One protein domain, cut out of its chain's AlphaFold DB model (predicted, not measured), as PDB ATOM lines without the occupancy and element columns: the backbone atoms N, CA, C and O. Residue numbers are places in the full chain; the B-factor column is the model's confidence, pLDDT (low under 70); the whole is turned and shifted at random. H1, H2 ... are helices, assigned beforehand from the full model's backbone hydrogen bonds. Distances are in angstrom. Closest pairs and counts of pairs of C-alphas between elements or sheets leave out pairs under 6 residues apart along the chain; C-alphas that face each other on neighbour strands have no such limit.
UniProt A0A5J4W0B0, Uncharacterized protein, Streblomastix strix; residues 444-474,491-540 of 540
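AT A GLANCE: This is residues 444 to 474 and 491 to 540 of the 540 residues of an uncharacterized protein of Streblomastix strix (UniProt A0A5J4W0B0). Two long helices, H1 and H2, lie side by side and run opposite ways at a shallow tilt, and a short third helix, H3, sits off to one side at the end where H1 begins and H2 ends. Residues 468 to 474 of H1 stick out at the other end, and residues 535 to 540, of which 535 to 538 belong to H3, stand free too. The printed part has 81 residues, with three named helices in the order H1, H2, H3 and no named strand; its class is all helix. It is loose, with a radius of gyration of the C-alphas of 16.4 A, and it is a rod spanning 55 by 23 by 18 A.

HOW THE PARTS SIT: H1, residues 449 to 474, touches H2, residues 491 to 520; their closest C-alphas, those of Leu 453 and Phe 506, are 6.1 A apart. H2 touches H1 with residues 499 to 513 alone. Their lines stand at a shallow tilt of 26 degrees, opposite ways. H3, residues 530 to 538, is apart from both H1 and H2. In H1, H2 and H3 every O i to N i+4 pair is within hydrogen-bond range.

IN THESE COORDINATES: H1 begins at C-alpha 449, at (229.738, 212.595, 240.447), and is 37.8 A long from first to last C-alpha. H2 is 43.1 A long and ends at C-alpha 520, at (237.208, 224.879, 231.825). H3 ends at C-alpha 538, at (246.088, 220.307, 247.348).

THE WHOLE: The two C-alphas farthest apart, those of Lys 474 and Asn 539, are 56.0 A apart. Residues 475 to 490 are not printed, and C-alphas 474 and 491 are 16.1 A apart across this cut, which separates H1 from H2. The link from H2 to H3 is short, with 9 residues. The mean pLDDT of the printed part is 93.7, and no printed residue is under 70.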
ATOM      1  N   LEU A 444     230.634 212.432 248.851       97.81
ATOM      2  CA  LEU A 444     231.163 211.603 249.939       97.81
ATOM      3  C   LEU A 444     232.533 211.008 249.550       97.81
ATOM      4  O   LEU A 444     232.799 210.827 248.360       97.81
ATOM      5  N   PRO A 445     233.389 210.647 250.525       98.31
ATOM      6  CA  PRO A 445     234.654 209.963 250.249       98.31
ATOM      7  C   PRO A 445     234.459 208.700 249.396       98.31
ATOM      8  O   PRO A 445     233.542 207.911 249.639       98.31
ATOM      9  N   GLY A 446     235.312 208.512 248.389       97.88
ATOM     10  CA  GLY A 446     235.239 207.425 247.411       97.88
ATOM     11  C   GLY A 446     234.133 207.539 246.351       97.88
ATOM     12  O   GLY A 446     234.105 206.710 245.435       97.88
ATOM     13  N   GLU A 447     233.232 208.526 246.434       98.19
ATOM     14  CA  GLU A 447     232.226 208.782 245.396       98.19
ATOM     15  C   GLU A 447     232.809 209.636 244.261       98.19
ATOM     16  O   GLU A 447     233.602 210.551 244.478       98.19
ATOM     17  N   ASN A 448     232.375 209.348 243.035       98.44
ATOM     18  CA  ASN A 448     232.447 210.280 241.914       98.44
ATOM     19  C   ASN A 448     231.069 210.923 241.683       98.44
ATOM     20  O   ASN A 448     230.073 210.541 242.314       98.44
ATOM     21  N   VAL A 449     230.986 211.876 240.753       97.94
ATOM     22  CA  VAL A 449     229.738 212.595 240.447       97.94
ATOM     23  C   VAL A 449     228.610 211.633 240.062       97.94
ATOM     24  O   VAL A 449     227.503 211.743 240.589       97.94
ATOM     25  N   TYR A 450     228.876 210.625 239.222       98.19
ATOM     26  CA  TYR A 450     227.860 209.630 238.855       98.19
ATOM     27  C   TYR A 450     227.340 208.823 240.053       98.19
ATOM     28  O   TYR A 450     226.134 208.565 240.150       98.19
ATOM     29  N   ALA A 451     228.221 208.420 240.971       98.19
ATOM     30  CA  ALA A 451     227.840 207.701 242.181       98.19
ATOM     31  C   ALA A 451     226.971 208.574 243.097       98.19
ATOM     32  O   ALA A 451     225.917 208.111 243.547       98.19
ATOM     33  N   ALA A 452     227.344 209.843 243.286       98.19
ATOM     34  CA  ALA A 452     226.579 210.797 244.082       98.19
ATOM     35  C   ALA A 452     225.190 211.070 243.480       98.19
ATOM     36  O   ALA A 452     224.180 210.945 244.178       98.19
ATOM     37  N   LEU A 453     225.098 211.327 242.169       98.06
ATOM     38  CA  LEU A 453     223.812 211.503 241.479       98.06
ATOM     39  C   LEU A 453     222.933 210.251 241.596       98.06
ATOM     40  O   LEU A 453     221.722 210.344 241.821       98.06
ATOM     41  N   ARG A 454     223.528 209.054 241.500       98.06
ATOM     42  CA  ARG A 454     222.803 207.787 241.667       98.06
ATOM     43  C   ARG A 454     222.297 207.592 243.097       98.06
ATOM     44  O   ARG A 454     221.193 207.069 243.264       98.06
ATOM     45  N   ARG A 455     223.077 207.971 244.113       97.75
ATOM     46  CA  ARG A 455     222.665 207.939 245.525       97.75
ATOM     47  C   ARG A 455     221.487 208.882 245.762       97.75
ATOM     48  O   ARG A 455     220.428 208.421 246.176       97.75
ATOM     49  N   LEU A 456     221.632 210.151 245.383       97.25
ATOM     50  CA  LEU A 456     220.596 211.177 245.547       97.25
ATOM     51  C   LEU A 456     219.296 210.806 244.820       97.25
ATOM     52  O   LEU A 456     218.206 210.949 245.376       97.25
ATOM     53  N   LYS A 457     219.390 210.236 243.611       97.00
ATOM     54  CA  LYS A 457     218.217 209.742 242.873       97.00
ATOM     55  C   LYS A 457     217.493 208.608 243.603       97.00
ATOM     56  O   LYS A 457     216.265 208.597 243.640       97.00
ATOM     57  N   LYS A 458     218.225 207.658 244.200       97.00
ATOM     58  CA  LYS A 458     217.607 206.574 244.985       97.00
ATOM     59  C   LYS A 458     216.846 207.118 246.189       97.00
ATOM     60  O   LYS A 458     215.790 206.579 246.509       97.00
ATOM     61  N   ASP A 459     217.366 208.149 246.843       95.81
ATOM     62  CA  ASP A 459     216.711 208.747 248.006       95.81
ATOM     63  C   ASP A 459     215.453 209.534 247.596       95.81
ATOM     64  O   ASP A 459     214.399 209.341 248.203       95.81
ATOM     65  N   LEU A 460     215.497 210.260 246.471       94.50
ATOM     66  CA  LEU A 460     214.306 210.863 245.846       94.50
ATOM     67  C   LEU A 460     213.232 209.815 245.487       94.50
ATOM     68  O   LEU A 460     212.035 210.035 245.690       94.50
ATOM     69  N   ASP A 461     213.635 208.656 244.960       95.50
ATOM     70  CA  ASP A 461     212.700 207.583 244.601       95.50
ATOM     71  C   ASP A 461     212.098 206.886 245.834       95.50
ATOM     72  O   ASP A 461     210.921 206.504 245.811       95.50
ATOM     73  N   LYS A 462     212.869 206.720 246.919       95.12
ATOM     74  CA  LYS A 462     212.356 206.199 248.201       95.12
ATOM     75  C   LYS A 462     211.284 207.119 248.769       95.12
ATOM     76  O   LYS A 462     210.209 206.646 249.129       95.12
ATOM     77  N   GLU A 463     211.531 208.421 248.760       91.25
ATOM     78  CA  GLU A 463     210.587 209.407 249.273       91.25
ATOM     79  C   GLU A 463     209.269 209.412 248.481       91.25
ATOM     80  O   GLU A 463     208.176 209.431 249.055       91.25
ATOM     81  N   LYS A 464     209.339 209.308 247.147       93.25
ATOM     82  CA  LYS A 464     208.138 209.158 246.303       93.25
ATOM     83  C   LYS A 464     207.344 207.900 246.662       93.25
ATOM     84  O   LYS A 464     206.111 207.944 246.698       93.25
ATOM     85  N   LYS A 465     208.025 206.784 246.944       94.81
ATOM     86  CA  LYS A 465     207.376 205.539 247.392       94.81
ATOM     87  C   LYS A 465     206.728 205.699 248.766       94.81
ATOM     88  O   LYS A 465     205.599 205.247 248.943       94.81
ATOM     89  N   GLU A 466     207.379 206.377 249.705       91.50
ATOM     90  CA  GLU A 466     206.812 206.659 251.028       91.50
ATOM     91  C   GLU A 466     205.571 207.547 250.944       91.50
ATOM     92  O   GLU A 466     204.541 207.197 251.520       91.50
ATOM     93  N   LYS A 467     205.604 208.628 250.151       90.25
ATOM     94  CA  LYS A 467     204.420 209.474 249.903       90.25
ATOM     95  C   LYS A 467     203.264 208.668 249.309       90.25
ATOM     96  O   LYS A 467     202.121 208.799 249.752       90.25
ATOM     97  N   ARG A 468     203.554 207.776 248.354       92.38
ATOM     98  CA  ARG A 468     202.545 206.881 247.768       92.38
ATOM     99  C   ARG A 468     201.958 205.922 248.810       92.38
ATOM    100  O   ARG A 468     200.740 205.766 248.861       92.38
ATOM    101  N   ASN A 469     202.788 205.333 249.671       90.94
ATOM    102  CA  ASN A 469     202.336 204.439 250.742       90.94
ATOM    103  C   ASN A 469     201.500 205.176 251.801       90.94
ATOM    104  O   ASN A 469     200.464 204.665 252.226       90.94
ATOM    105  N   GLN A 470     201.886 206.397 252.180       87.62
ATOM    106  CA  GLN A 470     201.114 207.227 253.110       87.62
ATOM    107  C   GLN A 470     199.725 207.566 252.549       87.62
ATOM    108  O   GLN A 470     198.731 207.461 253.268       87.62
ATOM    109  N   ASN A 471     199.629 207.896 251.259       88.12
ATOM    110  CA  ASN A 471     198.343 208.166 250.612       88.12
ATOM    111  C   ASN A 471     197.450 206.914 250.536       88.12
ATOM    112  O   ASN A 471     196.242 207.006 250.750       88.12
ATOM    113  N   MET A 472     198.035 205.733 250.306       89.56
ATOM    114  CA  MET A 472     197.293 204.464 250.315       89.56
ATOM    115  C   MET A 472     196.779 204.094 251.712       89.56
ATOM    116  O   MET A 472     195.671 203.572 251.836       89.56
ATOM    117  N   ASN A 473     197.543 204.393 252.765       84.94
ATOM    118  CA  ASN A 473     197.124 204.130 254.144       84.94
ATOM    119  C   ASN A 473     196.020 205.093 254.606       84.94
ATOM    120  O   ASN A 473     195.082 204.656 255.270       84.94
ATOM    121  N   LYS A 474     196.058 206.367 254.185       84.19
ATOM    122  CA  LYS A 474     194.985 207.342 254.462       84.19
ATOM    123  C   LYS A 474     193.632 206.922 253.871       84.19
ATOM    124  O   LYS A 474     192.605 207.145 254.501       84.19
ATOM    125  N   GLN A 491     206.924 214.970 262.193       74.19
ATOM    126  CA  GLN A 491     207.811 214.112 261.399       74.19
ATOM    127  C   GLN A 491     207.673 214.382 259.894       74.19
ATOM    128  O   GLN A 491     208.683 214.437 259.193       74.19
ATOM    129  N   GLN A 492     206.459 214.633 259.387       73.12
ATOM    130  CA  GLN A 492     206.263 214.981 257.972       73.12
ATOM    131  C   GLN A 492     206.978 216.276 257.567       73.12
ATOM    132  O   GLN A 492     207.561 216.328 256.483       73.12
ATOM    133  N   MET A 493     206.993 217.295 258.433       75.56
ATOM    134  CA  MET A 493     207.750 218.525 258.171       75.56
ATOM    135  C   MET A 493     209.264 218.283 258.071       75.56
ATOM    136  O   MET A 493     209.920 218.885 257.221       75.56
ATOM    137  N   GLN A 494     209.830 217.397 258.897       75.94
ATOM    138  CA  GLN A 494     211.264 217.086 258.838       75.94
ATOM    139  C   GLN A 494     211.633 216.359 257.538       75.94
ATOM    140  O   GLN A 494     212.616 216.727 256.894       75.94
ATOM    141  N   VAL A 495     210.812 215.400 257.097       74.69
ATOM    142  CA  VAL A 495     211.042 214.667 255.839       74.69
ATOM    143  C   VAL A 495     210.933 215.600 254.627       74.69
ATOM    144  O   VAL A 495     211.789 215.562 253.740       74.69
ATOM    145  N   ALA A 496     209.952 216.508 254.607       74.19
ATOM    146  CA  ALA A 496     209.799 217.467 253.512       74.19
ATOM    147  C   ALA A 496     211.032 218.379 253.351       74.19
ATOM    148  O   ALA A 496     211.467 218.612 252.225       74.19
ATOM    149  N   ASN A 497     211.663 218.804 254.450       79.19
ATOM    150  CA  ASN A 497     212.879 219.624 254.393       79.19
ATOM    151  C   ASN A 497     214.098 218.846 253.873       79.19
ATOM    152  O   ASN A 497     214.960 219.417 253.206       79.19
ATOM    153  N   THR A 498     214.178 217.536 254.132       83.81
ATOM    154  CA  THR A 498     215.260 216.704 253.572       83.81
ATOM    155  C   THR A 498     215.113 216.491 252.063       83.81
ATOM    156  O   THR A 498     216.115 216.430 251.350       83.81
ATOM    157  N   SER A 499     213.877 216.452 251.554       83.44
ATOM    158  CA  SER A 499     213.599 216.257 250.125       83.44
ATOM    159  C   SER A 499     214.049 217.417 249.249       83.44
ATOM    160  O   SER A 499     214.699 217.228 248.218       83.44
ATOM    161  N   THR A 500     213.725 218.636 249.686       86.50
ATOM    162  CA  THR A 500     214.032 219.862 248.959       86.50
ATOM    163  C   THR A 500     215.539 220.048 248.926       86.50
ATOM    164  O   THR A 500     216.094 220.322 247.866       86.50
ATOM    165  N   ASN A 501     216.204 219.760 250.046       94.00
ATOM    166  CA  ASN A 501     217.656 219.750 250.142       94.00
ATOM    167  C   ASN A 501     218.289 218.705 249.199       94.00
ATOM    168  O   ASN A 501     219.157 219.048 248.403       94.00
ATOM    169  N   THR A 502     217.793 217.463 249.177       95.00
ATOM    170  CA  THR A 502     218.321 216.400 248.295       95.00
ATOM    171  C   THR A 502     218.230 216.781 246.813       95.00
ATOM    172  O   THR A 502     219.186 216.586 246.061       95.00
ATOM    173  N   MET A 503     217.104 217.362 246.387       95.81
ATOM    174  CA  MET A 503     216.924 217.841 245.013       95.81
ATOM    175  C   MET A 503     217.847 219.026 244.692       95.81
ATOM    176  O   MET A 503     218.437 219.070 243.614       95.81
ATOM    177  N   GLN A 504     218.010 219.969 245.625       96.19
ATOM    178  CA  GLN A 504     218.932 221.098 245.464       96.19
ATOM    179  C   GLN A 504     220.383 220.629 245.335       96.19
ATOM    180  O   GLN A 504     221.081 221.071 244.427       96.19
ATOM    181  N   VAL A 505     220.816 219.681 246.172       96.94
ATOM    182  CA  VAL A 505     222.152 219.074 246.090       96.94
ATOM    183  C   VAL A 505     222.338 218.354 244.754       96.94
ATOM    184  O   VAL A 505     223.372 218.524 244.111       96.94
ATOM    185  N   PHE A 506     221.332 217.610 244.282       97.81
ATOM    186  CA  PHE A 506     221.372 216.944 242.975       97.81
ATOM    187  C   PHE A 506     221.573 217.941 241.823       97.81
ATOM    188  O   PHE A 506     222.460 217.761 240.983       97.81
ATOM    189  N   MET A 507     220.780 219.016 241.805       97.75
ATOM    190  CA  MET A 507     220.890 220.078 240.800       97.75
ATOM    191  C   MET A 507     222.242 220.788 240.887       97.75
ATOM    192  O   MET A 507     222.860 221.060 239.860       97.75
ATOM    193  N   ARG A 508     222.734 221.045 242.106       97.88
ATOM    194  CA  ARG A 508     223.995 221.756 242.325       97.88
ATOM    195  C   ARG A 508     225.206 220.942 241.876       97.88
ATOM    196  O   ARG A 508     226.044 221.485 241.166       97.88
ATOM    197  N   ILE A 509     225.262 219.648 242.206       98.06
ATOM    198  CA  ILE A 509     226.319 218.743 241.723       98.06
ATOM    199  C   ILE A 509     226.350 218.727 240.191       98.06
ATOM    200  O   ILE A 509     227.420 218.860 239.603       98.06
ATOM    201  N   THR A 510     225.182 218.599 239.553       98.06
ATOM    202  CA  THR A 510     225.075 218.563 238.084       98.06
ATOM    203  C   THR A 510     225.562 219.877 237.468       98.06
ATOM    204  O   THR A 510     226.397 219.863 236.572       98.06
ATOM    205  N   SER A 511     225.123 221.016 238.016       98.19
ATOM    206  CA  SER A 511     225.533 222.346 237.552       98.19
ATOM    207  C   SER A 511     227.043 222.567 237.655       98.19
ATOM    208  O   SER A 511     227.635 223.080 236.713       98.19
ATOM    209  N   ILE A 512     227.672 222.186 238.773       98.31
ATOM    210  CA  ILE A 512     229.122 222.362 238.964       98.31
ATOM    211  C   ILE A 512     229.905 221.451 238.013       98.31
ATOM    212  O   ILE A 512     230.904 221.876 237.433       98.31
ATOM    213  N   ALA A 513     229.465 220.201 237.840       98.00
ATOM    214  CA  ALA A 513     230.115 219.262 236.933       98.00
ATOM    215  C   ALA A 513     230.038 219.740 235.471       98.00
ATOM    216  O   ALA A 513     231.043 219.700 234.759       98.00
ATOM    217  N   ASP A 514     228.882 220.257 235.048       98.06
ATOM    218  CA  ASP A 514     228.697 220.833 233.715       98.06
ATOM    219  C   ASP A 514     229.514 222.113 233.521       98.06
ATOM    220  O   ASP A 514     230.112 222.301 232.463       98.06
ATOM    221  N   GLU A 515     229.600 222.970 234.539       97.81
ATOM    222  CA  GLU A 515     230.421 224.182 234.498       97.81
ATOM    223  C   GLU A 515     231.914 223.853 234.353       97.81
ATOM    224  O   GLU A 515     232.598 224.417 233.492       97.81
ATOM    225  N   LEU A 516     232.413 222.878 235.122       97.69
ATOM    226  CA  LEU A 516     233.785 222.373 235.007       97.69
ATOM    227  C   LEU A 516     234.072 221.808 233.608       97.69
ATOM    228  O   LEU A 516     235.146 222.057 233.048       97.69
ATOM    229  N   LEU A 517     233.118 221.075 233.035       97.50
ATOM    230  CA  LEU A 517     233.251 220.485 231.708       97.50
ATOM    231  C   LEU A 517     233.227 221.551 230.600       97.50
ATOM    232  O   LEU A 517     234.116 221.568 229.750       97.50
ATOM    233  N   GLN A 518     232.234 222.442 230.610       97.38
ATOM    234  CA  GLN A 518     231.974 223.391 229.523       97.38
ATOM    235  C   GLN A 518     232.913 224.598 229.546       97.38
ATOM    236  O   GLN A 518     233.452 224.966 228.504       97.38
ATOM    237  N   GLN A 519     233.110 225.226 230.709       96.75
ATOM    238  CA  GLN A 519     233.881 226.471 230.791       96.75
ATOM    239  C   GLN A 519     235.387 226.215 230.855       96.75
ATOM    240  O   GLN A 519     236.171 226.979 230.293       96.75
ATOM    241  N   TYR A 520     235.797 225.137 231.527       95.94
ATOM    242  CA  TYR A 520     237.208 224.879 231.825       95.94
ATOM    243  C   TYR A 520     237.781 223.667 231.082       95.94
ATOM    244  O   TYR A 520     238.965 223.364 231.240       95.94
ATOM    245  N   GLY A 521     236.970 222.975 230.270       96.69
ATOM    246  CA  GLY A 521     237.407 221.809 229.495       96.69
ATOM    247  C   GLY A 521     237.848 220.636 230.370       96.69
ATOM    248  O   GLY A 521     238.702 219.841 229.965       96.69
ATOM    249  N   TYR A 522     237.328 220.541 231.597       96.56
ATOM    250  CA  TYR A 522     237.707 219.493 232.532       96.56
ATOM    251  C   TYR A 522     236.964 218.190 232.218       96.56
ATOM    252  O   TYR A 522     235.938 217.873 232.813       96.56
ATOM    253  N   ASN A 523     237.505 217.423 231.270       96.44
ATOM    254  CA  ASN A 523     236.870 216.209 230.738       96.44
ATOM    255  C   ASN A 523     236.583 215.132 231.796       96.44
ATOM    256  O   ASN A 523     235.665 214.339 231.619       96.44
ATOM    257  N   ASN A 524     237.329 215.123 232.903       96.81
ATOM    258  CA  ASN A 524     237.174 214.134 233.968       96.81
ATOM    259  C   ASN A 524     236.215 214.585 235.084       96.81
ATOM    260  O   ASN A 524     236.157 213.937 236.128       96.81
ATOM    261  N   ALA A 525     235.450 215.671 234.889       96.88
ATOM    262  CA  ALA A 525     234.539 216.222 235.903       96.88
ATOM    263  C   ALA A 525     233.597 215.174 236.513       96.88
ATOM    264  O   ALA A 525     233.257 215.267 237.689       96.88
ATOM    265  N   TYR A 526     233.191 214.181 235.721       97.94
ATOM    266  CA  TYR A 526     232.250 213.150 236.141       97.94
ATOM    267  C   TYR A 526     232.897 211.847 236.641       97.94
ATOM    268  O   TYR A 526     232.276 211.111 237.417       97.94
ATOM    269  N   ASP A 527     234.124 211.568 236.199       98.00
ATOM    270  CA  ASP A 527     234.812 210.296 236.439       98.00
ATOM    271  C   ASP A 527     235.707 210.336 237.675       98.00
ATOM    272  O   ASP A 527     235.791 209.331 238.392       98.00
ATOM    273  N   ASP A 528     236.330 211.487 237.942       97.81
ATOM    274  CA  ASP A 528     237.250 211.654 239.060       97.81
ATOM    275  C   ASP A 528     236.538 211.469 240.399       97.81
ATOM    276  O   ASP A 528     235.415 211.939 240.629       97.81
ATOM    277  N   LYS A 529     237.209 210.755 241.301       98.31
ATOM    278  CA  LYS A 529     236.691 210.509 242.644       98.31
ATOM    279  C   LYS A 529     236.990 211.687 243.558       98.31
ATOM    280  O   LYS A 529     237.862 212.515 243.287       98.31
ATOM    281  N   TYR A 530     236.300 211.702 244.695       98.19
ATOM    282  CA  TYR A 530     236.565 212.609 245.807       98.19
ATOM    283  C   TYR A 530     238.069 212.780 246.089       98.19
ATOM    284  O   TYR A 530     238.565 213.901 246.205       98.19
ATOM    285  N   GLU A 531     238.823 211.683 246.160       98.19
ATOM    286  CA  GLU A 531     240.252 211.717 246.476       98.19
ATOM    287  C   GLU A 531     241.080 212.391 245.376       98.19
ATOM    288  O   GLU A 531     241.991 213.161 245.685       98.19
ATOM    289  N   ASP A 532     240.747 212.146 244.107       97.94
ATOM    290  CA  ASP A 532     241.453 212.714 242.956       97.94
ATOM    291  C   ASP A 532     241.249 214.236 242.903       97.94
ATOM    292  O   ASP A 532     242.205 215.008 242.782       97.94
ATOM    293  N   ILE A 533     240.002 214.683 243.102       97.00
ATOM    294  CA  ILE A 533     239.648 216.107 243.160       97.00
ATOM    295  C   ILE A 533     240.335 216.778 244.361       97.00
ATOM    296  O   ILE A 533     240.878 217.879 244.230       97.00
ATOM    297  N   SER A 534     240.367 216.115 245.520       97.62
ATOM    298  CA  SER A 534     241.045 216.612 246.725       97.62
ATOM    299  C   SER A 534     242.551 216.792 246.512       97.62
ATOM    300  O   SER A 534     243.099 217.845 246.844       97.62
ATOM    301  N   GLN A 535     243.216 215.820 245.881       97.69
ATOM    302  CA  GLN A 535     244.640 215.917 245.544       97.69
ATOM    303  C   GLN A 535     244.919 217.043 244.545       97.69
ATOM    304  O   GLN A 535     245.897 217.775 244.694       97.69
ATOM    305  N   LEU A 536     244.052 217.224 243.547       96.12
ATOM    306  CA  LEU A 536     244.185 218.312 242.579       96.12
ATOM    307  C   LEU A 536     244.072 219.697 243.221       96.12
ATOM    308  O   LEU A 536     244.758 220.612 242.778       96.12
ATOM    309  N   ILE A 537     243.237 219.847 244.251       96.19
ATOM    310  CA  ILE A 537     243.130 221.093 245.025       96.19
ATOM    311  C   ILE A 537     244.346 221.289 245.931       96.19
ATOM    312  O   ILE A 537     244.789 222.416 246.109       96.19
ATOM    313  N   ALA A 538     244.888 220.218 246.514       96.25
ATOM    314  CA  ALA A 538     246.088 220.307 247.348       96.25
ATOM    315  C   ALA A 538     247.342 220.693 246.539       96.25
ATOM    316  O   ALA A 538     248.264 221.295 247.084       96.25
ATOM    317  N   ASN A 539     247.365 220.348 245.248       95.25
ATOM    318  CA  ASN A 539     248.462 220.649 244.329       95.25
ATOM    319  C   ASN A 539     248.319 222.003 243.603       95.25
ATOM    320  O   ASN A 539     249.256 222.397 242.905       95.25
ATOM    321  N   SER A 540     247.165 222.674 243.713       89.88
ATOM    322  CA  SER A 540     246.882 223.988 243.110       89.88
ATOM    323  C   SER A 540     247.092 225.114 244.105       89.88
ATOM    324  O   SER A 540     247.716 226.122 243.715       89.88
TER     325      SER A 540